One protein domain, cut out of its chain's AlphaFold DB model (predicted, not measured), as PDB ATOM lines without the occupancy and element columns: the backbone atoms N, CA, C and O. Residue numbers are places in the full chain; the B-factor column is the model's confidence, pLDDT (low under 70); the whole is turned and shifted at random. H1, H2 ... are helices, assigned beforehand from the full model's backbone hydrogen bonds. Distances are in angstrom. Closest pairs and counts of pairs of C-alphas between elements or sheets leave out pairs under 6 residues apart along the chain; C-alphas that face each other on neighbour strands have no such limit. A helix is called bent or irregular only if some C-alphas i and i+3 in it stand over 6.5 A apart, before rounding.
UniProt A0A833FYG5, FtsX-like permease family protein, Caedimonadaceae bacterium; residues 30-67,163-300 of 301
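What this domain is: This is residues 30 to 67 and 163 to 300 of the 301 residues of the protein "FtsX-like permease family protein" of Caedimonadaceae bacterium (UniProt A0A833FYG5). The model is a long rod made of four long helices that run along its length, with the short helix H3 at one end, between H2 and H4. H1, H2 and H5 form a bundle, three long helices running roughly along one another, and H4 folds back into a hairpin with H5 while crossing H1 steeply. The printed part has 176 residues with five named helices, H1 to H5 in chain order, and no named strand; the class is all helix. The whole is loose, with a radius of gyration of the C-alphas of 20.9 A, and its C-alphas span 72 by 32 by 21 A.

How they stand to each other: H1, residues 30 to 67, and H5, residues 258 to 298, are the hubs, touching three other helices each. H1 touches H2, residues 163 to 201, at a shallow tilt of 15 degrees, opposite ways; their closest C-alphas, of Ala 49 and Ser 180, are 5.4 A apart. With residues 32 to 48 alone, H1 touches H4, residues 216 to 251, at a steep tilt of 50 degrees, the same way; the closest C-alphas, of Gly 40 and Gly 234, are 3.8 A apart. H5 touches H1 with residues 262 to 281 alone, at a steep tilt of 40 degrees, opposite ways, closest at the C-alphas of Thr 47 and Thr 277, 5.8 A apart. Residues 281 to 296 of H5 touch residues 184 to 199 of H2 at a shallow tilt of 31 degrees, the same way, closest at the C-alphas of Thr 192 and Thr 292, 6.1 A apart. H4 and H5 form a helical hairpin at a shallow tilt of 16 degrees; the closest C-alphas, of Ala 235 and Pro 278, are 5.6 A apart. H2 and H4 are near each other. H3, residues 203 to 211, is close to H4 but not clearly touching, with the C-alphas of Ile 206 and Ile 219 closest at 7.6 A. H2 and H3 meet only through their link, and H3 is apart from H1 and H5. Every O i to N i+4 pair is within hydrogen-bond range in H1, H2, H3 and H4, but 27 of 37 in H5.

Where its parts are: H1 begins at C-alpha 30, (-17.702, 23.692, 22.066), and is 55.4 A long from first to last C-alpha. H2 is 57.4 A long, H3 12.3 A and H4 52.1 A. H5 is 60.5 A long and ends at C-alpha 298, (-17.625, 31.847, -7.009). H5 has a kink of 60 degrees near residue 265 and is irregular, with C-alphas 262 and 265 7.1 A apart.

The domain as a whole: The C-alphas farthest apart, of Thr 67 and Leu 211, are 72.2 A from each other. Residues 68 to 162 are not printed, and C-alphas 67 and 163 are 11.2 A apart across this cut. The links H2 to H3 and H3 to H4 are tight, and H4 to H5 is short. The mean pLDDT of the printed part is 83.5; it is under 70 at residue 30, residues 65 to 67, 163 to 164 and 253 to 266, and residue 300.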
ATOM      1  N   MET A  30     -16.436  23.204  21.516       66.88
ATOM      2  CA  MET A  30     -17.702  23.692  22.066       66.88
ATOM      3  C   MET A  30     -18.684  24.071  20.945       66.88
ATOM      4  O   MET A  30     -19.767  23.497  20.873       66.88
ATOM      5  N   ASN A  31     -18.285  24.946  20.013       77.38
ATOM      6  CA  ASN A  31     -19.161  25.456  18.947       77.38
ATOM      7  C   ASN A  31     -19.681  24.348  18.020       77.38
ATOM      8  O   ASN A  31     -20.874  24.291  17.726       77.38
ATOM      9  N   ALA A  32     -18.820  23.411  17.618       78.19
ATOM     10  CA  ALA A  32     -19.221  22.275  16.792       78.19
ATOM     11  C   ALA A  32     -20.195  21.338  17.527       78.19
ATOM     12  O   ALA A  32     -21.070  20.735  16.906       78.19
ATOM     13  N   ARG A  33     -20.067  21.215  18.856       83.38
ATOM     14  CA  ARG A  33     -20.970  20.405  19.681       83.38
ATOM     15  C   ARG A  33     -22.327  21.080  19.857       83.38
ATOM     16  O   ARG A  33     -23.338  20.395  19.765       83.38
ATOM     17  N   VAL A  34     -22.354  22.396  20.058       86.69
ATOM     18  CA  VAL A  34     -23.601  23.174  20.113       86.69
ATOM     19  C   VAL A  34     -24.338  23.090  18.777       86.69
ATOM     20  O   VAL A  34     -25.520  22.767  18.757       86.69
ATOM     21  N   LEU A  35     -23.633  23.266  17.654       86.56
ATOM     22  CA  LEU A  35     -24.224  23.133  16.321       86.56
ATOM     23  C   LEU A  35     -24.793  21.725  16.080       86.56
ATOM     24  O   LEU A  35     -25.897  21.582  15.562       86.56
ATOM     25  N   CYS A  36     -24.068  20.687  16.507       89.25
ATOM     26  CA  CYS A  36     -24.543  19.304  16.462       89.25
ATOM     27  C   CYS A  36     -25.857  19.121  17.240       89.25
ATOM     28  O   CYS A  36     -26.759  18.439  16.755       89.25
ATOM     29  N   TRP A  37     -25.966  19.723  18.428       91.06
ATOM     30  CA  TRP A  37     -27.176  19.676  19.252       91.06
ATOM     31  C   TRP A  37     -28.346  20.422  18.613       91.06
ATOM     32  O   TRP A  37     -29.440  19.870  18.560       91.06
ATOM     33  N   ILE A  38     -28.119  21.627  18.082       92.25
ATOM     34  CA  ILE A  38     -29.159  22.423  17.410       92.25
ATOM     35  C   ILE A  38     -29.709  21.669  16.196       92.25
ATOM     36  O   ILE A  38     -30.919  21.515  16.065       92.25
ATOM     37  N   ILE A  39     -28.831  21.147  15.334       91.38
ATOM     38  CA  ILE A  39     -29.241  20.377  14.151       91.38
ATOM     39  C   ILE A  39     -29.997  19.112  14.566       91.38
ATOM     40  O   ILE A  39     -31.040  18.810  13.995       91.38
ATOM     41  N   GLY A  40     -29.499  18.382  15.570       93.75
ATOM     42  CA  GLY A  40     -30.187  17.194  16.076       93.75
ATOM     43  C   GLY A  40     -31.578  17.511  16.621       93.75
ATOM     44  O   GLY A  40     -32.527  16.782  16.350       93.75
ATOM     45  N   PHE A  41     -31.724  18.633  17.323       95.19
ATOM     46  CA  PHE A  41     -33.014  19.084  17.826       95.19
ATOM     47  C   PHE A  41     -33.977  19.496  16.700       95.19
ATOM     48  O   PHE A  41     -35.138  19.105  16.729       95.19
ATOM     49  N   LEU A  42     -33.504  20.208  15.673       95.06
ATOM     50  CA  LEU A  42     -34.326  20.578  14.513       95.06
ATOM     51  C   LEU A  42     -34.811  19.353  13.727       95.06
ATOM     52  O   LEU A  42     -35.989  19.269  13.392       95.06
ATOM     53  N   ILE A  43     -33.933  18.375  13.484       95.62
ATOM     54  CA  ILE A  43     -34.306  17.121  12.810       95.62
ATOM     55  C   ILE A  43     -35.307  16.326  13.659       95.62
ATOM     56  O   ILE A  43     -36.224  15.711  13.119       95.62
ATOM     57  N   PHE A  44     -35.161  16.341  14.985       95.94
ATOM     58  CA  PHE A  44     -36.124  15.717  15.887       95.94
ATOM     59  C   PHE A  44     -37.504  16.383  15.813       95.94
ATOM     60  O   PHE A  44     -38.504  15.681  15.674       95.94
ATOM     61  N   LEU A  45     -37.565  17.719  15.855       95.88
ATOM     62  CA  LEU A  45     -38.823  18.455  15.704       95.88
ATOM     63  C   LEU A  45     -39.486  18.171  14.355       95.88
ATOM     64  O   LEU A  45     -40.695  17.967  14.305       95.88
ATOM     65  N   GLU A  46     -38.696  18.088  13.285       96.69
ATOM     66  CA  GLU A  46     -39.201  17.715  11.964       96.69
ATOM     67  C   GLU A  46     -39.771  16.295  11.949       96.69
ATOM     68  O   GLU A  46     -40.855  16.049  11.423       96.69
ATOM     69  N   THR A  47     -39.076  15.357  12.594       95.19
ATOM     70  CA  THR A  47     -39.532  13.966  12.709       95.19
ATOM     71  C   THR A  47     -40.858  13.882  13.467       95.19
ATOM     72  O   THR A  47     -41.750  13.144  13.051       95.19
ATOM     73  N   LEU A  48     -41.030  14.663  14.539       94.06
ATOM     74  CA  LEU A  48     -42.298  14.758  15.268       94.06
ATOM     75  C   LEU A  48     -43.416  15.373  14.419       94.06
ATOM     76  O   LEU A  48     -44.533  14.857  14.425       94.06
ATOM     77  N   ALA A  49     -43.129  16.452  13.689       94.69
ATOM     78  CA  ALA A  49     -44.111  17.115  12.837       94.69
ATOM     79  C   ALA A  49     -44.611  16.181  11.721       94.69
ATOM     80  O   ALA A  49     -45.821  16.057  11.502       94.69
ATOM     81  N   LEU A  50     -43.699  15.456  11.064       93.56
ATOM     82  CA  LEU A  50     -44.050  14.464  10.046       93.56
ATOM     83  C   LEU A  50     -44.788  13.261  10.634       93.56
ATOM     84  O   LEU A  50     -45.794  12.833  10.067       93.56
ATOM     85  N   ALA A  51     -44.354  12.742  11.785       91.31
ATOM     86  CA  ALA A  51     -45.056  11.652  12.461       91.31
ATOM     87  C   ALA A  51     -46.496  12.053  12.828       91.31
ATOM     88  O   ALA A  51     -47.426  11.282  12.591       91.31
ATOM     89  N   GLY A  52     -46.697  13.276  13.331       89.12
ATOM     90  CA  GLY A  52     -48.024  13.827  13.611       89.12
ATOM     91  C   GLY A  52     -48.882  13.983  12.353       89.12
ATOM     92  O   GLY A  52     -50.063  13.644  12.364       89.12
ATOM     93  N   THR A  53     -48.284  14.419  11.245       91.06
ATOM     94  CA  THR A  53     -48.969  14.551   9.948       91.06
ATOM     95  C   THR A  53     -49.479  13.198   9.444       91.06
ATOM     96  O   THR A  53     -50.651  13.069   9.083       91.06
ATOM     97  N   VAL A  54     -48.634  12.160   9.494       88.81
ATOM     98  CA  VAL A  54     -49.025  10.785   9.143       88.81
ATOM     99  C   VAL A  54     -50.112  10.267  10.086       88.81
ATOM    100  O   VAL A  54     -51.072   9.650   9.629       88.81
ATOM    101  N   TYR A  55     -50.019  10.560  11.386       85.56
ATOM    102  CA  TYR A  55     -51.027  10.157  12.367       85.56
ATOM    103  C   TYR A  55     -52.411  10.744  12.053       85.56
ATOM    104  O   TYR A  55     -53.396  10.007  11.999       85.56
ATOM    105  N   VAL A  56     -52.492  12.051  11.781       85.81
ATOM    106  CA  VAL A  56     -53.753  12.723  11.417       85.81
ATOM    107  C   VAL A  56     -54.329  12.138  10.129       85.81
ATOM    108  O   VAL A  56     -55.520  11.839  10.074       85.81
ATOM    109  N   GLN A  57     -53.498  11.906   9.111       86.19
ATOM    110  CA  GLN A  57     -53.955  11.312   7.855       86.19
ATOM    111  C   GLN A  57     -54.557   9.916   8.069       86.19
ATOM    112  O   GLN A  57     -55.649   9.626   7.578       86.19
ATOM    113  N   ARG A  58     -53.883   9.059   8.841       81.12
ATOM    114  CA  ARG A  58     -54.374   7.707   9.143       81.12
ATOM    115  C   ARG A  58     -55.635   7.725   9.995       81.12
ATOM    116  O   ARG A  58     -56.501   6.880   9.795       81.12
ATOM    117  N   PHE A  59     -55.757   8.679  10.913       80.25
ATOM    118  CA  PHE A  59     -56.977   8.881  11.685       80.25
ATOM    119  C   PHE A  59     -58.163   9.243  10.779       80.25
ATOM    120  O   PHE A  59     -59.241   8.674  10.921       80.25
ATOM    121  N   ILE A  60     -57.958  10.130   9.800       82.12
ATOM    122  CA  ILE A  60     -58.991  10.486   8.815       82.12
ATOM    123  C   ILE A  60     -59.389   9.261   7.978       82.12
ATOM    124  O   ILE A  60     -60.578   8.992   7.810       82.12
ATOM    125  N   GLU A  61     -58.413   8.498   7.477       79.50
ATOM    126  CA  GLU A  61     -58.653   7.285   6.682       79.50
ATOM    127  C   GLU A  61     -59.405   6.213   7.483       79.50
ATOM    128  O   GLU A  61     -60.416   5.680   7.019       79.50
ATOM    129  N   SER A  62     -58.951   5.911   8.701       75.75
ATOM    130  CA  SER A  62     -59.577   4.894   9.547       75.75
ATOM    131  C   SER A  62     -60.998   5.296   9.929       75.75
ATOM    132  O   SER A  62     -61.922   4.490   9.810       75.75
ATOM    133  N   TRP A  63     -61.213   6.564  10.272       74.06
ATOM    134  CA  TRP A  63     -62.532   7.062  10.620       74.06
ATOM    135  C   TRP A  63     -63.502   7.048   9.432       74.06
ATOM    136  O   TRP A  63     -64.668   6.668   9.588       74.06
ATOM    137  N   LYS A  64     -63.014   7.358   8.224       73.62
ATOM    138  CA  LYS A  64     -63.782   7.224   6.980       73.62
ATOM    139  C   LYS A  64     -64.228   5.774   6.754       73.62
ATOM    140  O   LYS A  64     -65.411   5.519   6.551       73.62
ATOM    141  N   THR A  65     -63.319   4.807   6.895       66.81
ATOM    142  CA  THR A  65     -63.647   3.378   6.696       66.81
ATOM    143  C   THR A  65     -64.585   2.798   7.762       66.81
ATOM    144  O   THR A  65     -65.403   1.930   7.459       66.81
ATOM    145  N   GLN A  66     -64.511   3.282   9.007       63.41
ATOM    146  CA  GLN A  66     -65.421   2.865  10.081       63.41
ATOM    147  C   GLN A  66     -66.836   3.425   9.897       63.41
ATOM    148  O   GLN A  66     -67.809   2.798  10.312       63.41
ATOM    149  N   THR A  67     -66.967   4.598   9.276       58.53
ATOM    150  CA  THR A  67     -68.263   5.261   9.092       58.53
ATOM    151  C   THR A  67     -68.981   4.842   7.814       58.53
ATOM    152  O   THR A  67     -70.207   4.763   7.835       58.53
ATOM    153  N   ALA A 163     -69.636  15.447   7.208       65.94
ATOM    154  CA  ALA A 163     -68.762  16.071   6.208       65.94
ATOM    155  C   ALA A 163     -67.928  17.223   6.803       65.94
ATOM    156  O   ALA A 163     -66.709  17.245   6.646       65.94
ATOM    157  N   SER A 164     -68.549  18.080   7.623       69.81
ATOM    158  CA  SER A 164     -67.866  19.215   8.259       69.81
ATOM    159  C   SER A 164     -66.712  18.809   9.184       69.81
ATOM    160  O   SER A 164     -65.751  19.557   9.334       69.81
ATOM    161  N   LEU A 165     -66.772  17.633   9.817       72.31
ATOM    162  CA  LEU A 165     -65.699  17.178  10.708       72.31
ATOM    163  C   LEU A 165     -64.497  16.628   9.932       72.31
ATOM    164  O   LEU A 165     -63.358  16.792  10.371       72.31
ATOM    165  N   ILE A 166     -64.739  16.011   8.773       77.81
ATOM    166  CA  ILE A 166     -63.673  15.587   7.857       77.81
ATOM    167  C   ILE A 166     -62.945  16.821   7.317       77.81
ATOM    168  O   ILE A 166     -61.714  16.836   7.286       77.81
ATOM    169  N   ASP A 167     -63.684  17.881   6.987       81.56
ATOM    170  CA  ASP A 167     -63.101  19.142   6.527       81.56
ATOM    171  C   ASP A 167     -62.209  19.779   7.607       81.56
ATOM    172  O   ASP A 167     -61.074  20.164   7.314       81.56
ATOM    173  N   ILE A 168     -62.642  19.800   8.873       82.44
ATOM    174  CA  ILE A 168     -61.823  20.294   9.997       82.44
ATOM    175  C   ILE A 168     -60.549  19.454  10.178       82.44
ATOM    176  O   ILE A 168     -59.461  20.004  10.369       82.44
ATOM    177  N   ALA A 169     -60.653  18.126  10.096       83.12
ATOM    178  CA  ALA A 169     -59.493  17.245  10.205       83.12
ATOM    179  C   ALA A 169     -58.510  17.454   9.037       83.12
ATOM    180  O   ALA A 169     -57.295  17.482   9.246       83.12
ATOM    181  N   SER A 170     -59.020  17.682   7.823       86.50
ATOM    182  CA  SER A 170     -58.195  17.991   6.651       86.50
ATOM    183  C   SER A 170     -57.451  19.326   6.794       86.50
ATOM    184  O   SER A 170     -56.276  19.421   6.440       86.50
ATOM    185  N   LEU A 171     -58.082  20.341   7.394       89.19
ATOM    186  CA  LEU A 171     -57.433  21.614   7.700       89.19
ATOM    187  C   LEU A 171     -56.285  21.422   8.700       89.19
ATOM    188  O   LEU A 171     -55.208  21.988   8.521       89.19
ATOM    189  N   CYS A 172     -56.484  20.580   9.721       88.31
ATOM    190  CA  CYS A 172     -55.441  20.236  10.688       88.31
ATOM    191  C   CYS A 172     -54.231  19.567  10.013       88.31
ATOM    192  O   CYS A 172     -53.091  19.927  10.310       88.31
ATOM    193  N   PHE A 173     -54.467  18.666   9.053       90.38
ATOM    194  CA  PHE A 173     -53.406  18.054   8.250       90.38
ATOM    195  C   PHE A 173     -52.594  19.101   7.471       90.38
ATOM    196  O   PHE A 173     -51.366  19.109   7.550       90.38
ATOM    197  N   TRP A 174     -53.260  20.025   6.769       92.50
ATOM    198  CA  TRP A 174     -52.573  21.086   6.020       92.50
ATOM    199  C   TRP A 174     -51.759  22.016   6.922       92.50
ATOM    200  O   TRP A 174     -50.656  22.416   6.555       92.50
ATOM    201  N   ILE A 175     -52.268  22.321   8.117       93.50
ATOM    202  CA  ILE A 175     -51.542  23.109   9.117       93.50
ATOM    203  C   ILE A 175     -50.293  22.354   9.594       93.50
ATOM    204  O   ILE A 175     -49.207  22.933   9.615       93.50
ATOM    205  N   ALA A 176     -50.411  21.067   9.938       91.31
ATOM    206  CA  ALA A 176     -49.276  20.249  10.372       91.31
ATOM    207  C   ALA A 176     -48.184  20.162   9.289       91.31
ATOM    208  O   ALA A 176     -47.000  20.359   9.580       91.31
ATOM    209  N   LEU A 177     -48.588  19.972   8.028       94.25
ATOM    210  CA  LEU A 177     -47.682  19.959   6.883       94.25
ATOM    211  C   LEU A 177     -46.994  21.318   6.672       94.25
ATOM    212  O   LEU A 177     -45.796  21.368   6.391       94.25
ATOM    213  N   ALA A 178     -47.718  22.427   6.847       96.00
ATOM    214  CA  ALA A 178     -47.145  23.769   6.759       96.00
ATOM    215  C   ALA A 178     -46.074  24.009   7.839       96.00
ATOM    216  O   ALA A 178     -45.018  24.572   7.542       96.00
ATOM    217  N   PHE A 179     -46.300  23.535   9.070       95.31
ATOM    218  CA  PHE A 179     -45.306  23.609  10.146       95.31
ATOM    219  C   PHE A 179     -44.056  22.768   9.856       95.31
ATOM    220  O   PHE A 179     -42.950  23.278  10.024       95.31
ATOM    221  N   SER A 180     -44.209  21.529   9.375       95.12
ATOM    222  CA  SER A 180     -43.079  20.693   8.924       95.12
ATOM    223  C   SER A 180     -42.276  21.402   7.822       95.12
ATOM    224  O   SER A 180     -41.072  21.623   7.949       95.12
ATOM    225  N   SER A 181     -42.949  21.929   6.795       95.88
ATOM    226  CA  SER A 181     -42.271  22.693   5.742       95.88
ATOM    227  C   SER A 181     -41.495  23.897   6.291       95.88
ATOM    228  O   SER A 181     -40.401  24.199   5.808       95.88
ATOM    229  N   LEU A 182     -42.029  24.592   7.299       96.56
ATOM    230  CA  LEU A 182     -41.367  25.739   7.919       96.56
ATOM    231  C   LEU A 182     -40.097  25.331   8.681       96.56
ATOM    232  O   LEU A 182     -39.090  26.040   8.621       96.56
ATOM    233  N   ILE A 183     -40.111  24.179   9.357       95.62
ATOM    234  CA  ILE A 183     -38.945  23.633  10.065       95.62
ATOM    235  C   ILE A 183     -37.842  23.254   9.067       95.62
ATOM    236  O   ILE A 183     -36.675  23.592   9.295       95.62
ATOM    237  N   VAL A 184     -38.187  22.633   7.934       94.50
ATOM    238  CA  VAL A 184     -37.222  22.327   6.862       94.50
ATOM    239  C   VAL A 184     -36.572  23.607   6.333       94.50
ATOM    240  O   VAL A 184     -35.343  23.701   6.293       94.50
ATOM    241  N   ILE A 185     -37.373  24.622   5.992       95.19
ATOM    242  CA  ILE A 185     -36.873  25.914   5.491       95.19
ATOM    243  C   ILE A 185     -35.969  26.592   6.529       95.19
ATOM    244  O   ILE A 185     -34.870  27.039   6.198       95.19
ATOM    245  N   SER A 186     -36.390  26.623   7.795       94.81
ATOM    246  CA  SER A 186     -35.611  27.183   8.905       94.81
ATOM    247  C   SER A 186     -34.269  26.466   9.090       94.81
ATOM    248  O   SER A 186     -33.221  27.100   9.259       94.81
ATOM    249  N   THR A 187     -34.263  25.136   8.974       92.69
ATOM    250  CA  THR A 187     -33.046  24.323   9.074       92.69
ATOM    251  C   THR A 187     -32.079  24.630   7.934       92.69
ATOM    252  O   THR A 187     -30.893  24.871   8.174       92.69
ATOM    253  N   LEU A 188     -32.578  24.693   6.697       92.38
ATOM    254  CA  LEU A 188     -31.779  25.060   5.527       92.38
ATOM    255  C   LEU A 188     -31.206  26.477   5.654       92.38
ATOM    256  O   LEU A 188     -30.023  26.684   5.369       92.38
ATOM    257  N   GLY A 189     -32.002  27.436   6.132       90.75
ATOM    258  CA  GLY A 189     -31.554  28.803   6.401       90.75
ATOM    259  C   GLY A 189     -30.445  28.855   7.451       90.75
ATOM    260  O   GLY A 189     -29.403  29.469   7.224       90.75
ATOM    261  N   THR A 190     -30.614  28.126   8.556       90.25
ATOM    262  CA  THR A 190     -29.609  28.015   9.625       90.25
ATOM    263  C   THR A 190     -28.284  27.477   9.088       90.25
ATOM    264  O   THR A 190     -27.224  28.037   9.359       90.25
ATOM    265  N   ILE A 191     -28.315  26.421   8.278       87.88
ATOM    266  CA  ILE A 191     -27.104  25.809   7.714       87.88
ATOM    267  C   ILE A 191     -26.428  26.728   6.709       87.88
ATOM    268  O   ILE A 191     -25.205  26.860   6.726       87.88
ATOM    269  N   THR A 192     -27.210  27.398   5.869       87.56
ATOM    270  CA  THR A 192     -26.700  28.392   4.921       87.56
ATOM    271  C   THR A 192     -25.971  29.508   5.670       87.56
ATOM    272  O   THR A 192     -24.830  29.837   5.342       87.56
ATOM    273  N   PHE A 193     -26.584  30.028   6.735       87.38
ATOM    274  CA  PHE A 193     -26.006  31.064   7.584       87.38
ATOM    275  C   PHE A 193     -24.714  30.605   8.274       87.38
ATOM    276  O   PHE A 193     -23.708  31.318   8.261       87.38
ATOM    277  N   VAL A 194     -24.709  29.392   8.832       85.06
ATOM    278  CA  VAL A 194     -23.534  28.802   9.485       85.06
ATOM    279  C   VAL A 194     -22.400  28.579   8.484       85.06
ATOM    280  O   VAL A 194     -21.254  28.906   8.778       85.06
ATOM    281  N   ASN A 195     -22.695  28.062   7.290       83.38
ATOM    282  CA  ASN A 195     -21.702  27.854   6.237       83.38
ATOM    283  C   ASN A 195     -21.100  29.176   5.764       83.38
ATOM    284  O   ASN A 195     -19.880  29.288   5.669       83.38
ATOM    285  N   HIS A 196     -21.942  30.179   5.514       83.62
ATOM    286  CA  HIS A 196     -21.491  31.507   5.117       83.62
ATOM    287  C   HIS A 196     -20.590  32.136   6.188       83.62
ATOM    288  O   HIS A 196     -19.493  32.601   5.879       83.62
ATOM    289  N   SER A 197     -21.001  32.056   7.457       83.31
ATOM    290  CA  SER A 197     -20.211  32.542   8.592       83.31
ATOM    291  C   SER A 197     -18.876  31.802   8.712       83.31
ATOM    292  O   SER A 197     -17.837  32.425   8.905       83.31
ATOM    293  N   ASN A 198     -18.871  30.479   8.530       77.94
ATOM    294  CA  ASN A 198     -17.651  29.676   8.571       77.94
ATOM    295  C   ASN A 198     -16.668  30.040   7.452       77.94
ATOM    296  O   ASN A 198     -15.469  30.076   7.710       77.94
ATOM    297  N   VAL A 199     -17.135  30.310   6.230       78.31
ATOM    298  CA  VAL A 199     -16.254  30.742   5.131       78.31
ATOM    299  C   VAL A 199     -15.661  32.120   5.431       78.31
ATOM    300  O   VAL A 199     -14.456  32.299   5.286       78.31
ATOM    301  N   ALA A 200     -16.474  33.060   5.921       79.56
ATOM    302  CA  ALA A 200     -16.016  34.404   6.273       79.56
ATOM    303  C   ALA A 200     -14.968  34.403   7.404       79.56
ATOM    304  O   ALA A 200     -13.994  35.144   7.346       79.56
ATOM    305  N   LEU A 201     -15.125  33.536   8.411       78.25
ATOM    306  CA  LEU A 201     -14.186  33.433   9.536       78.25
ATOM    307  C   LEU A 201     -12.812  32.862   9.148       78.25
ATOM    308  O   LEU A 201     -11.828  33.122   9.839       78.25
ATOM    309  N   HIS A 202     -12.727  32.085   8.065       78.12
ATOM    310  CA  HIS A 202     -11.505  31.371   7.668       78.12
ATOM    311  C   HIS A 202     -10.932  31.841   6.333       78.12
ATOM    312  O   HIS A 202     -10.119  31.138   5.735       78.12
ATOM    313  N   GLU A 203     -11.313  33.035   5.888       78.75
ATOM    314  CA  GLU A 203     -10.864  33.636   4.632       78.75
ATOM    315  C   GLU A 203      -9.337  33.594   4.480       78.75
ATOM    316  O   GLU A 203      -8.824  33.066   3.499       78.75
ATOM    317  N   LYS A 204      -8.597  33.986   5.524       81.38
ATOM    318  CA  LYS A 204      -7.126  33.984   5.506       81.38
ATOM    319  C   LYS A 204      -6.516  32.597   5.265       81.38
ATOM    320  O   LYS A 204      -5.452  32.485   4.667       81.38
ATOM    321  N   VAL A 205      -7.168  31.532   5.740       81.75
ATOM    322  CA  VAL A 205      -6.717  30.149   5.506       81.75
ATOM    323  C   VAL A 205      -7.028  29.723   4.071       81.75
ATOM    324  O   VAL A 205      -6.216  29.044   3.444       81.75
ATOM    325  N   ILE A 206      -8.181  30.142   3.542       80.44
ATOM    326  CA  ILE A 206      -8.596  29.883   2.160       80.44
ATOM    327  C   ILE A 206      -7.619  30.546   1.182       80.44
ATOM    328  O   ILE A 206      -7.180  29.887   0.241       80.44
ATOM    329  N   ASP A 207      -7.208  31.788   1.447       82.50
ATOM    330  CA  ASP A 207      -6.257  32.526   0.609       82.50
ATOM    331  C   ASP A 207      -4.892  31.838   0.538       82.50
ATOM    332  O   ASP A 207      -4.329  31.691  -0.546       82.50
ATOM    333  N   ILE A 208      -4.380  31.346   1.672       87.38
ATOM    334  CA  ILE A 208      -3.118  30.592   1.711       87.38
ATOM    335  C   ILE A 208      -3.241  29.305   0.890       87.38
ATOM    336  O   ILE A 208      -2.352  28.988   0.101       87.38
ATOM    337  N   LEU A 209      -4.350  28.569   1.032       83.56
ATOM    338  CA  LEU A 209      -4.575  27.345   0.261       83.56
ATOM    339  C   LEU A 209      -4.639  27.634  -1.243       83.56
ATOM    340  O   LEU A 209      -4.089  26.880  -2.048       83.56
ATOM    341  N   ARG A 210      -5.285  28.741  -1.617       84.50
ATOM    342  CA  ARG A 210      -5.404  29.194  -3.003       84.50
ATOM    343  C   ARG A 210      -4.043  29.608  -3.572       84.50
ATOM    344  O   ARG A 210      -3.751  29.270  -4.715       84.50
ATOM    345  N   LEU A 211      -3.173  30.221  -2.763       88.56
ATOM    346  CA  LEU A 211      -1.790  30.552  -3.135       88.56
ATOM    347  C   LEU A 211      -0.942  29.311  -3.463       88.56
ATOM    348  O   LEU A 211      -0.068  29.365  -4.323       88.56
ATOM    349  N   ILE A 212      -1.218  28.186  -2.800       88.62
ATOM    350  CA  ILE A 212      -0.545  26.892  -3.014       88.62
ATOM    351  C   ILE A 212      -1.173  26.123  -4.205       88.62
ATOM    352  O   ILE A 212      -0.723  25.037  -4.568       88.62
ATOM    353  N   GLY A 213      -2.191  26.691  -4.863       87.00
ATOM    354  CA  GLY A 213      -2.835  26.117  -6.049       87.00
ATOM    355  C   GLY A 213      -4.033  25.212  -5.749       87.00
ATOM    356  O   GLY A 213      -4.441  24.424  -6.606       87.00
ATOM    357  N   ALA A 214      -4.621  25.289  -4.550       85.94
ATOM    358  CA  ALA A 214      -5.831  24.533  -4.246       85.94
ATOM    359  C   ALA A 214      -7.021  25.029  -5.082       85.94
ATOM    360  O   ALA A 214      -7.321  26.221  -5.133       85.94
ATOM    361  N   THR A 215      -7.744  24.095  -5.705       84.00
ATOM    362  CA  THR A 215      -8.970  24.412  -6.448       84.00
ATOM    363  C   THR A 215     -10.135  24.686  -5.494       84.00
ATOM    364  O   THR A 215     -10.283  24.008  -4.474       84.00
ATOM    365  N   ASP A 216     -11.034  25.607  -5.851       82.19
ATOM    366  CA  ASP A 216     -12.228  25.922  -5.044       82.19
ATOM    367  C   ASP A 216     -13.086  24.680  -4.748       82.19
ATOM    368  O   ASP A 216     -13.645  24.531  -3.661       82.19
ATOM    369  N   ARG A 217     -13.125  23.718  -5.681       81.44
ATOM    370  CA  ARG A 217     -13.820  22.437  -5.496       81.44
ATOM    371  C   ARG A 217     -13.169  21.562  -4.424       81.44
ATOM    372  O   ARG A 217     -13.882  20.871  -3.694       81.44
ATOM    373  N   TYR A 218     -11.839  21.579  -4.315       82.75
ATOM    374  CA  TYR A 218     -11.122  20.870  -3.256       82.75
ATOM    375  C   TYR A 218     -11.440  21.476  -1.885       82.75
ATOM    376  O   TYR A 218     -11.798  20.747  -0.958       82.75
ATOM    377  N   ILE A 219     -11.415  22.809  -1.789       77.75
ATOM    378  CA  ILE A 219     -11.755  23.548  -0.566       77.75
ATOM    379  C   ILE A 219     -13.202  23.244  -0.154       77.75
ATOM    380  O   ILE A 219     -13.449  22.795   0.968       77.75
ATOM    381  N   ALA A 220     -14.157  23.367  -1.081       77.00
ATOM    382  CA  ALA A 220     -15.566  23.075  -0.827       77.00
ATOM    383  C   ALA A 220     -15.800  21.630  -0.350       77.00
ATOM    384  O   ALA A 220     -16.555  21.390   0.597       77.00
ATOM    385  N   LYS A 221     -15.119  20.646  -0.952       79.50
ATOM    386  CA  LYS A 221     -15.231  19.234  -0.553       79.50
ATOM    387  C   LYS A 221     -14.741  18.994   0.880       79.50
ATOM    388  O   LYS A 221     -15.337  18.198   1.605       79.50
ATOM    389  N   GLN A 222     -13.691  19.689   1.306       79.56
ATOM    390  CA  GLN A 222     -13.140  19.527   2.649       79.56
ATOM    391  C   GLN A 222     -14.058  20.130   3.723       79.56
ATOM    392  O   GLN A 222     -14.345  19.474   4.728       79.56
ATOM    393  N   PHE A 223     -14.601  21.328   3.482       75.75
ATOM    394  CA  PHE A 223     -15.568  21.959   4.389       75.75
ATOM    395  C   PHE A 223     -16.877  21.164   4.485       75.75
ATOM    396  O   PHE A 223     -17.383  20.911   5.582       75.75
ATOM    397  N   THR A 224     -17.402  20.694   3.350       76.88
ATOM    398  CA  THR A 224     -18.638  19.894   3.326       76.88
ATOM    399  C   THR A 224     -18.479  18.562   4.054       76.88
ATOM    400  O   THR A 224     -19.390  18.171   4.784       76.88
ATOM    401  N   LYS A 225     -17.326  17.883   3.946       80.06
ATOM    402  CA  LYS A 225     -17.056  16.633   4.678       80.06
ATOM    403  C   LYS A 225     -17.162  16.827   6.193       80.06
ATOM    404  O   LYS A 225     -17.813  16.028   6.866       80.06
ATOM    405  N   ASN A 226     -16.571  17.898   6.724       80.69
ATOM    406  CA  ASN A 226     -16.641  18.197   8.154       80.69
ATOM    407  C   ASN A 226     -18.078  18.508   8.605       80.69
ATOM    408  O   ASN A 226     -18.564  17.927   9.578       80.69
ATOM    409  N   ASN A 227     -18.797  19.354   7.863       80.44
ATOM    410  CA  ASN A 227     -20.168  19.734   8.223       80.44
ATOM    411  C   ASN A 227     -21.135  18.550   8.123       80.44
ATOM    412  O   ASN A 227     -22.019  18.395   8.966       80.44
ATOM    413  N   THR A 228     -20.920  17.655   7.158       82.94
ATOM    414  CA  THR A 228     -21.684  16.406   7.038       82.94
ATOM    415  C   THR A 228     -21.456  15.507   8.252       82.94
ATOM    416  O   THR A 228     -22.413  14.949   8.777       82.94
ATOM    417  N   ALA A 229     -20.226  15.408   8.767       86.31
ATOM    418  CA  ALA A 229     -19.939  14.614   9.962       86.31
ATOM    419  C   ALA A 229     -20.611  15.178  11.230       86.31
ATOM    420  O   ALA A 229     -21.101  14.411  12.060       86.31
ATOM    421  N   ILE A 230     -20.662  16.506  11.383       85.38
ATOM    422  CA  ILE A 230     -21.388  17.168  12.481       85.38
ATOM    423  C   ILE A 230     -22.892  16.898  12.356       85.38
ATOM    424  O   ILE A 230     -23.526  16.473  13.320       85.38
ATOM    425  N   THR A 231     -23.441  17.069  11.154       86.81
ATOM    426  CA  THR A 231     -24.863  16.836  10.862       86.81
ATOM    427  C   THR A 231     -25.246  15.377  11.100       86.81
ATOM    428  O   THR A 231     -26.271  15.105  11.713       86.81
ATOM    429  N   PHE A 232     -24.396  14.431  10.698       91.31
ATOM    430  CA  PHE A 232     -24.609  13.001  10.916       91.31
ATOM    431  C   PHE A 232     -24.695  12.651  12.403       91.31
ATOM    432  O   PHE A 232     -25.582  11.912  12.822       91.31
ATOM    433  N   ARG A 233     -23.826  13.239  13.237       91.25
ATOM    434  CA  ARG A 233     -23.918  13.090  14.698       91.25
ATOM    435  C   ARG A 233     -25.205  13.711  15.249       91.25
ATOM    436  O   ARG A 233     -25.829  13.108  16.116       91.25
ATOM    437  N   GLY A 234     -25.626  14.861  14.721       89.12
ATOM    438  CA  GLY A 234     -26.910  15.482  15.057       89.12
ATOM    439  C   GLY A 234     -28.099  14.580  14.715       89.12
ATOM    440  O   GLY A 234     -28.973  14.372  15.548       89.12
ATOM    441  N   ALA A 235     -28.090  13.956  13.537       92.44
ATOM    442  CA  ALA A 235     -29.124  13.016  13.110       92.44
ATOM    443  C   ALA A 235     -29.205  11.773  14.014       92.44
ATOM    444  O   ALA A 235     -30.299  11.298  14.303       92.44
ATOM    445  N   ILE A 236     -28.072  11.276  14.529       94.50
ATOM    446  CA  ILE A 236     -28.068  10.194  15.530       94.50
ATOM    447  C   ILE A 236     -28.750  10.646  16.828       94.50
ATOM    448  O   ILE A 236     -29.534   9.890  17.398       94.50
ATOM    449  N   ILE A 237     -28.490  11.874  17.293       92.94
ATOM    450  CA  ILE A 237     -29.167  12.432  18.476       92.94
ATOM    451  C   ILE A 237     -30.678  12.517  18.226       92.94
ATOM    452  O   ILE A 237     -31.458  12.099  19.079       92.94
ATOM    453  N   ALA A 238     -31.088  12.983  17.043       94.06
ATOM    454  CA  ALA A 238     -32.492  13.054  16.650       94.06
ATOM    455  C   ALA A 238     -33.166  11.674  16.637       94.06
ATOM    456  O   ALA A 238     -34.275  11.525  17.148       94.06
ATOM    457  N   LEU A 239     -32.482  10.654  16.107       93.94
ATOM    458  CA  LEU A 239     -32.953   9.268  16.103       93.94
ATOM    459  C   LEU A 239     -33.152   8.732  17.520       93.94
ATOM    460  O   LEU A 239     -34.184   8.132  17.805       93.94
ATOM    461  N   ILE A 240     -32.190   8.968  18.416       94.69
ATOM    462  CA  ILE A 240     -32.295   8.546  19.818       94.69
ATOM    463  C   ILE A 240     -33.488   9.236  20.483       94.69
ATOM    464  O   ILE A 240     -34.290   8.573  21.136       94.69
ATOM    465  N   LEU A 241     -33.638  10.547  20.292       94.56
ATOM    466  CA  LEU A 241     -34.719  11.315  20.906       94.56
ATOM    467  C   LEU A 241     -36.097  10.897  20.362       94.56
ATOM    468  O   LEU A 241     -37.044  10.742  21.132       94.56
ATOM    469  N   SER A 242     -36.184  10.613  19.061       93.31
ATOM    470  CA  SER A 242     -37.390  10.077  18.414       93.31
ATOM    471  C   SER A 242     -37.733   8.677  18.920       93.31
ATOM    472  O   SER A 242     -38.894   8.389  19.190       93.31
ATOM    473  N   ALA A 243     -36.734   7.812  19.115       91.31
ATOM    474  CA  ALA A 243     -36.937   6.482  19.683       91.31
ATOM    475  C   ALA A 243     -37.426   6.547  21.139       91.31
ATOM    476  O   ALA A 243     -38.277   5.754  21.537       91.31
ATOM    477  N   VAL A 244     -36.935   7.508  21.929       93.25
ATOM    478  CA  VAL A 244     -37.433   7.759  23.291       93.25
ATOM    479  C   VAL A 244     -38.887   8.233  23.261       93.25
ATOM    480  O   VAL A 244     -39.708   7.699  24.006       93.25
ATOM    481  N   ALA A 245     -39.230   9.175  22.377       90.44
ATOM    482  CA  ALA A 245     -40.608   9.636  22.205       90.44
ATOM    483  C   ALA A 245     -41.546   8.490  21.775       90.44
ATOM    484  O   ALA A 245     -42.633   8.336  22.330       90.44
ATOM    485  N   TYR A 246     -41.098   7.634  20.855       88.31
ATOM    486  CA  TYR A 246     -41.834   6.442  20.430       88.31
ATOM    487  C   TYR A 246     -42.021   5.424  21.564       88.31
ATOM    488  O   TYR A 246     -43.103   4.866  21.733       88.31
ATOM    489  N   SER A 247     -40.991   5.207  22.384       87.31
ATOM    490  CA  SER A 247     -41.086   4.339  23.563       87.31
ATOM    491  C   SER A 247     -42.146   4.843  24.549       87.31
ATOM    492  O   SER A 247     -42.951   4.063  25.051       87.31
ATOM    493  N   PHE A 248     -42.205   6.161  24.773       87.69
ATOM    494  CA  PHE A 248     -43.232   6.774  25.618       87.69
ATOM    495  C   PHE A 248     -44.643   6.592  25.043       87.69
ATOM    496  O   PHE A 248     -45.570   6.280  25.787       87.69
ATOM    497  N   TYR A 249     -44.798   6.719  23.721       83.62
ATOM    498  CA  TYR A 249     -46.055   6.421  23.033       83.62
ATOM    499  C   TYR A 249     -46.501   4.967  23.263       83.62
ATOM    500  O   TYR A 249     -47.644   4.734  23.653       83.62
ATOM    501  N   CYS A 250     -45.591   3.999  23.115       81.31
ATOM    502  CA  CYS A 250     -45.880   2.575  23.314       81.31
ATOM    503  C   CYS A 250     -46.227   2.211  24.770       81.31
ATOM    504  O   CYS A 250     -46.967   1.260  25.002       81.31
ATOM    505  N   LEU A 251     -45.683   2.940  25.751       81.75
ATOM    506  CA  LEU A 251     -45.948   2.704  27.175       81.75
ATOM    507  C   LEU A 251     -47.254   3.363  27.653       81.75
ATOM    508  O   LEU A 251     -47.728   3.069  28.751       81.75
ATOM    509  N   SER A 252     -47.820   4.281  26.867       79.62
ATOM    510  CA  SER A 252     -49.015   5.015  27.274       79.62
ATOM    511  C   SER A 252     -50.245   4.087  27.331       79.62
ATOM    512  O   SER A 252     -50.501   3.357  26.372       79.62
ATOM    513  N   PRO A 253     -51.053   4.117  28.412       67.75
ATOM    514  CA  PRO A 253     -52.246   3.269  28.550       67.75
ATOM    515  C   PRO A 253     -53.333   3.566  27.503       67.75
ATOM    516  O   PRO A 253     -54.241   2.767  27.309       67.75
ATOM    517  N   LEU A 254     -53.201   4.679  26.775       62.09
ATOM    518  CA  LEU A 254     -54.007   5.012  25.597       62.09
ATOM    519  C   LEU A 254     -53.801   4.030  24.429       62.09
ATOM    520  O   LEU A 254     -54.592   4.039  23.491       62.09
ATOM    521  N   HIS A 255     -52.754   3.199  24.461       64.31
ATOM    522  CA  HIS A 255     -52.505   2.172  23.449       64.31
ATOM    523  C   HIS A 255     -53.480   0.980  23.539       64.31
ATOM    524  O   HIS A 255     -53.724   0.330  22.524       64.31
ATOM    525  N   ASP A 256     -54.044   0.700  24.723       57.00
ATOM    526  CA  ASP A 256     -54.840  -0.513  24.986       57.00
ATOM    527  C   ASP A 256     -56.337  -0.363  24.650       57.00
ATOM    528  O   ASP A 256     -57.050  -1.360  24.513       57.00
ATOM    529  N   ASP A 257     -56.837   0.865  24.466       57.59
ATOM    530  CA  ASP A 257     -58.238   1.077  24.104       57.59
ATOM    531  C   ASP A 257     -58.511   0.630  22.658       57.59
ATOM    532  O   ASP A 257     -57.831   1.011  21.704       57.59
ATOM    533  N   SER A 258     -59.569  -0.169  22.490       52.78
ATOM    534  CA  SER A 258     -60.005  -0.826  21.241       52.78
ATOM    535  C   SER A 258     -60.093   0.069  19.989       52.78
ATOM    536  O   SER A 258     -60.004  -0.448  18.871       52.78
ATOM    537  N   ILE A 259     -60.171   1.394  20.155       52.44
ATOM    538  CA  ILE A 259     -60.109   2.410  19.089       52.44
ATOM    539  C   ILE A 259     -58.750   2.378  18.354       52.44
ATOM    540  O   ILE A 259     -58.678   2.697  17.166       52.44
ATOM    541  N   VAL A 260     -57.681   1.914  19.013       55.72
ATOM    542  CA  VAL A 260     -56.297   1.905  18.507       55.72
ATOM    543  C   VAL A 260     -55.899   0.561  17.883       55.72
ATOM    544  O   VAL A 260     -54.900   0.463  17.180       55.72
ATOM    545  N   SER A 261     -56.709  -0.488  18.024       52.41
ATOM    546  CA  SER A 261     -56.384  -1.824  17.490       52.41
ATOM    547  C   SER A 261     -56.266  -1.881  15.950       52.41
ATOM    548  O   SER A 261     -55.475  -2.669  15.423       52.41
ATOM    549  N   SER A 262     -56.953  -0.987  15.218       51.69
ATOM    550  CA  SER A 262     -56.757  -0.785  13.764       51.69
ATOM    551  C   SER A 262     -55.425  -0.105  13.406       51.69
ATOM    552  O   SER A 262     -55.044  -0.076  12.238       51.69
ATOM    553  N   LEU A 263     -54.680   0.402  14.392       53.72
ATOM    554  CA  LEU A 263     -53.405   1.096  14.213       53.72
ATOM    555  C   LEU A 263     -52.186   0.154  14.289       53.72
ATOM    556  O   LEU A 263     -51.065   0.618  14.167       53.72
ATOM    557  N   LYS A 264     -52.341  -1.176  14.366       56.38
ATOM    558  CA  LYS A 264     -51.183  -2.105  14.278       56.38
ATOM    559  C   LYS A 264     -50.450  -2.079  12.928       56.38
ATOM    560  O   LYS A 264     -49.280  -2.443  12.852       56.38
ATOM    561  N   LEU A 265     -51.108  -1.641  11.850       52.09
ATOM    562  CA  LEU A 265     -50.434  -1.355  10.573       52.09
ATOM    563  C   LEU A 265     -49.678  -0.009  10.593       52.09
ATOM    564  O   LEU A 265     -48.829   0.217   9.734       52.09
ATOM    565  N   MET A 266     -49.936   0.851  11.587       61.97
ATOM    566  CA  MET A 266     -49.302   2.162  11.766       61.97
ATOM    567  C   MET A 266     -47.869   2.059  12.294       61.97
ATOM    568  O   MET A 266     -47.047   2.902  11.946       61.97
ATOM    569  N   ASP A 267     -47.536   1.014  13.057       71.00
ATOM    570  CA  ASP A 267     -46.199   0.866  13.648       71.00
ATOM    571  C   ASP A 267     -45.102   0.829  12.574       71.00
ATOM    572  O   ASP A 267     -44.043   1.434  12.731       71.00
ATOM    573  N   LYS A 268     -45.367   0.186  11.428       79.06
ATOM    574  CA  LYS A 268     -44.406   0.110  10.314       79.06
ATOM    575  C   LYS A 268     -44.197   1.458   9.625       79.06
ATOM    576  O   LYS A 268     -43.060   1.814   9.328       79.06
ATOM    577  N   GLU A 269     -45.275   2.199   9.392       82.88
ATOM    578  CA  GLU A 269     -45.231   3.525   8.767       82.88
ATOM    579  C   GLU A 269     -44.511   4.524   9.679       82.88
ATOM    580  O   GLU A 269     -43.641   5.265   9.229       82.88
ATOM    581  N   LEU A 270     -44.804   4.487  10.980       83.94
ATOM    582  CA  LEU A 270     -44.215   5.392  11.962       83.94
ATOM    583  C   LEU A 270     -42.715   5.120  12.156       83.94
ATOM    584  O   LEU A 270     -41.916   6.055  12.190       83.94
ATOM    585  N   ILE A 271     -42.304   3.847  12.179       86.38
ATOM    586  CA  ILE A 271     -40.885   3.455  12.139       86.38
ATOM    587  C   ILE A 271     -40.226   3.939  10.838       86.38
ATOM    588  O   ILE A 271     -39.095   4.435  10.867       86.38
ATOM    589  N   GLY A 272     -40.934   3.837   9.708       89.50
ATOM    590  CA  GLY A 272     -40.500   4.363   8.415       89.50
ATOM    591  C   GLY A 272     -40.241   5.869   8.448       89.50
ATOM    592  O   GLY A 272     -39.197   6.314   7.974       89.50
ATOM    593  N   VAL A 273     -41.121   6.649   9.078       90.75
ATOM    594  CA  VAL A 273     -40.940   8.098   9.272       90.75
ATOM    595  C   VAL A 273     -39.740   8.385  10.175       90.75
ATOM    596  O   VAL A 273     -38.896   9.208   9.819       90.75
ATOM    597  N   ILE A 274     -39.605   7.683  11.303       91.50
ATOM    598  CA  ILE A 274     -38.505   7.898  12.259       91.50
ATOM    599  C   ILE A 274     -37.135   7.643  11.614       91.50
ATOM    600  O   ILE A 274     -36.192   8.394  11.859       91.50
ATOM    601  N   LEU A 275     -37.006   6.606  10.782       92.12
ATOM    602  CA  LEU A 275     -35.757   6.292  10.079       92.12
ATOM    603  C   LEU A 275     -35.557   7.134   8.810       92.12
ATOM    604  O   LEU A 275     -34.431   7.527   8.501       92.12
ATOM    605  N   GLY A 276     -36.634   7.411   8.076       93.06
ATOM    606  CA  GLY A 276     -36.596   8.104   6.790       93.06
ATOM    607  C   GLY A 276     -36.319   9.600   6.915       93.06
ATOM    608  O   GLY A 276     -35.502  10.135   6.166       93.06
ATOM    609  N   THR A 277     -36.932  10.270   7.893       93.81
ATOM    610  CA  THR A 277     -36.806  11.725   8.093       93.81
ATOM    611  C   THR A 277     -35.361  12.199   8.303       93.81
ATOM    612  O   THR A 277     -34.915  13.084   7.569       93.81
ATOM    613  N   PRO A 278     -34.565  11.631   9.235       93.56
ATOM    614  CA  PRO A 278     -33.182  12.062   9.430       93.56
ATOM    615  C   PRO A 278     -32.308  11.797   8.201       93.56
ATOM    616  O   PRO A 278     -31.407  12.584   7.918       93.56
ATOM    617  N   LEU A 279     -32.578  10.729   7.442       93.31
ATOM    618  CA  LEU A 279     -31.859  10.431   6.205       93.31
ATOM    619  C   LEU A 279     -32.172  11.463   5.110       93.31
ATOM    620  O   LEU A 279     -31.260  11.969   4.456       93.31
ATOM    621  N   PHE A 280     -33.449  11.817   4.959       93.88
ATOM    622  CA  PHE A 280     -33.899  12.866   4.049       93.88
ATOM    623  C   PHE A 280     -33.286  14.224   4.412       93.88
ATOM    624  O   PHE A 280     -32.712  14.900   3.555       93.88
ATOM    625  N   MET A 281     -33.319  14.586   5.697       93.50
ATOM    626  CA  MET A 281     -32.704  15.816   6.191       93.50
ATOM    627  C   MET A 281     -31.196  15.828   5.938       93.50
ATOM    628  O   MET A 281     -30.681  16.809   5.417       93.50
ATOM    629  N   LEU A 282     -30.474  14.738   6.209       91.81
ATOM    630  CA  LEU A 282     -29.037  14.651   5.912       91.81
ATOM    631  C   LEU A 282     -28.727  14.928   4.437       91.81
ATOM    632  O   LEU A 282     -27.773  15.650   4.139       91.81
ATOM    633  N   LEU A 283     -29.536  14.387   3.527       91.81
ATOM    634  CA  LEU A 283     -29.386  14.607   2.091       91.81
ATOM    635  C   LEU A 283     -29.642  16.075   1.715       91.81
ATOM    636  O   LEU A 283     -28.830  16.676   1.011       91.81
ATOM    637  N   MET A 284     -30.708  16.679   2.242       90.94
ATOM    638  CA  MET A 284     -31.026  18.095   2.020       90.94
ATOM    639  C   MET A 284     -29.925  19.027   2.538       90.94
ATOM    640  O   MET A 284     -29.495  19.951   1.844       90.94
ATOM    641  N   ILE A 285     -29.409  18.746   3.731       87.88
ATOM    642  CA  ILE A 285     -28.331  19.510   4.362       87.88
ATOM    643  C   ILE A 285     -27.032  19.384   3.560       87.88
ATOM    644  O   ILE A 285     -26.332  20.377   3.354       87.88
ATOM    645  N   TYR A 286     -26.719  18.183   3.072       88.19
ATOM    646  CA  TYR A 286     -25.555  17.949   2.224       88.19
ATOM    647  C   TYR A 286     -25.619  18.771   0.929       88.19
ATOM    648  O   TYR A 286     -24.659  19.474   0.601       88.19
ATOM    649  N   ILE A 287     -26.758  18.729   0.228       88.38
ATOM    650  CA  ILE A 287     -26.971  19.468  -1.026       88.38
ATOM    651  C   ILE A 287     -26.891  20.979  -0.779       88.38
ATOM    652  O   ILE A 287     -26.143  21.677  -1.464       88.38
ATOM    653  N   SER A 288     -27.595  21.480   0.240       87.81
ATOM    654  CA  SER A 288     -27.585  22.901   0.604       87.81
ATOM    655  C   SER A 288     -26.180  23.396   0.964       87.81
ATOM    656  O   SER A 288     -25.748  24.459   0.510       87.81
ATOM    657  N   SER A 289     -25.415  22.595   1.709       83.56
ATOM    658  CA  SER A 289     -24.043  22.925   2.092       83.56
ATOM    659  C   SER A 289     -23.106  23.031   0.886       83.56
ATOM    660  O   SER A 289     -22.363  24.007   0.763       83.56
ATOM    661  N   GLN A 290     -23.192  22.077  -0.048       83.31
ATOM    662  CA  GLN A 290     -22.436  22.106  -1.305       83.31
ATOM    663  C   GLN A 290     -22.755  23.360  -2.128       83.31
ATOM    664  O   GLN A 290     -21.837  24.074  -2.533       83.31
ATOM    665  N   MET A 291     -24.043  23.656  -2.339       84.12
ATOM    666  CA  MET A 291     -24.465  24.818  -3.126       84.12
ATOM    667  C   MET A 291     -24.019  26.134  -2.485       84.12
ATOM    668  O   MET A 291     -23.460  26.990  -3.168       84.12
ATOM    669  N   THR A 292     -24.204  26.277  -1.169       84.56
ATOM    670  CA  THR A 292     -23.860  27.507  -0.441       84.56
ATOM    671  C   THR A 292     -22.367  27.816  -0.528       84.56
ATOM    672  O   THR A 292     -21.988  28.957  -0.782       84.56
ATOM    673  N   ILE A 293     -21.508  26.812  -0.331       80.38
ATOM    674  CA  ILE A 293     -20.054  27.017  -0.318       80.38
ATOM    675  C   ILE A 293     -19.529  27.306  -1.728       80.38
ATOM    676  O   ILE A 293     -18.724  28.219  -1.896       80.38
ATOM    677  N   LEU A 294     -20.006  26.584  -2.748       81.31
ATOM    678  CA  LEU A 294     -19.621  26.848  -4.138       81.31
ATOM    679  C   LEU A 294     -20.051  28.250  -4.581       81.31
ATOM    680  O   LEU A 294     -19.254  28.972  -5.179       81.31
ATOM    681  N   TYR A 295     -21.273  28.659  -4.237       82.06
ATOM    682  CA  TYR A 295     -21.761  30.004  -4.529       82.06
ATOM    683  C   TYR A 295     -20.915  31.075  -3.826       82.06
ATOM    684  O   TYR A 295     -20.469  32.025  -4.471       82.06
ATOM    685  N   ALA A 296     -20.617  30.890  -2.535       78.00
ATOM    686  CA  ALA A 296     -19.791  31.814  -1.760       78.00
ATOM    687  C   ALA A 296     -18.364  31.963  -2.320       78.00
ATOM    688  O   ALA A 296     -17.830  33.070  -2.316       78.00
ATOM    689  N   LEU A 297     -17.764  30.876  -2.823       78.50
ATOM    690  CA  LEU A 297     -16.439  30.904  -3.452       78.50
ATOM    691  C   LEU A 297     -16.473  31.573  -4.834       78.50
ATOM    692  O   LEU A 297     -15.600  32.385  -5.127       78.50
ATOM    693  N   SER A 298     -17.500  31.296  -5.648       79.69
ATOM    694  CA  SER A 298     -17.625  31.847  -7.009       79.69
ATOM    695  C   SER A 298     -17.809  33.366  -7.049       79.69
ATOM    696  O   SER A 298     -17.354  34.017  -7.981       79.69
ATOM    697  N   LYS A 299     -18.456  33.944  -6.028       74.81
ATOM    698  CA  LYS A 299     -18.747  35.382  -5.954       74.81
ATOM    699  C   LYS A 299     -17.543  36.229  -5.510       74.81
ATOM    700  O   LYS A 299     -17.635  37.451  -5.495       74.81
ATOM    701  N   ARG A 300     -16.442  35.594  -5.097       63.19
ATOM    702  CA  ARG A 300     -15.200  36.256  -4.655       63.19
ATOM    703  C   ARG A 300     -14.073  36.178  -5.698       63.19
ATOM    704  O   ARG A 300     -12.904  36.275  -5.333       63.19
TER     705      ARG A 300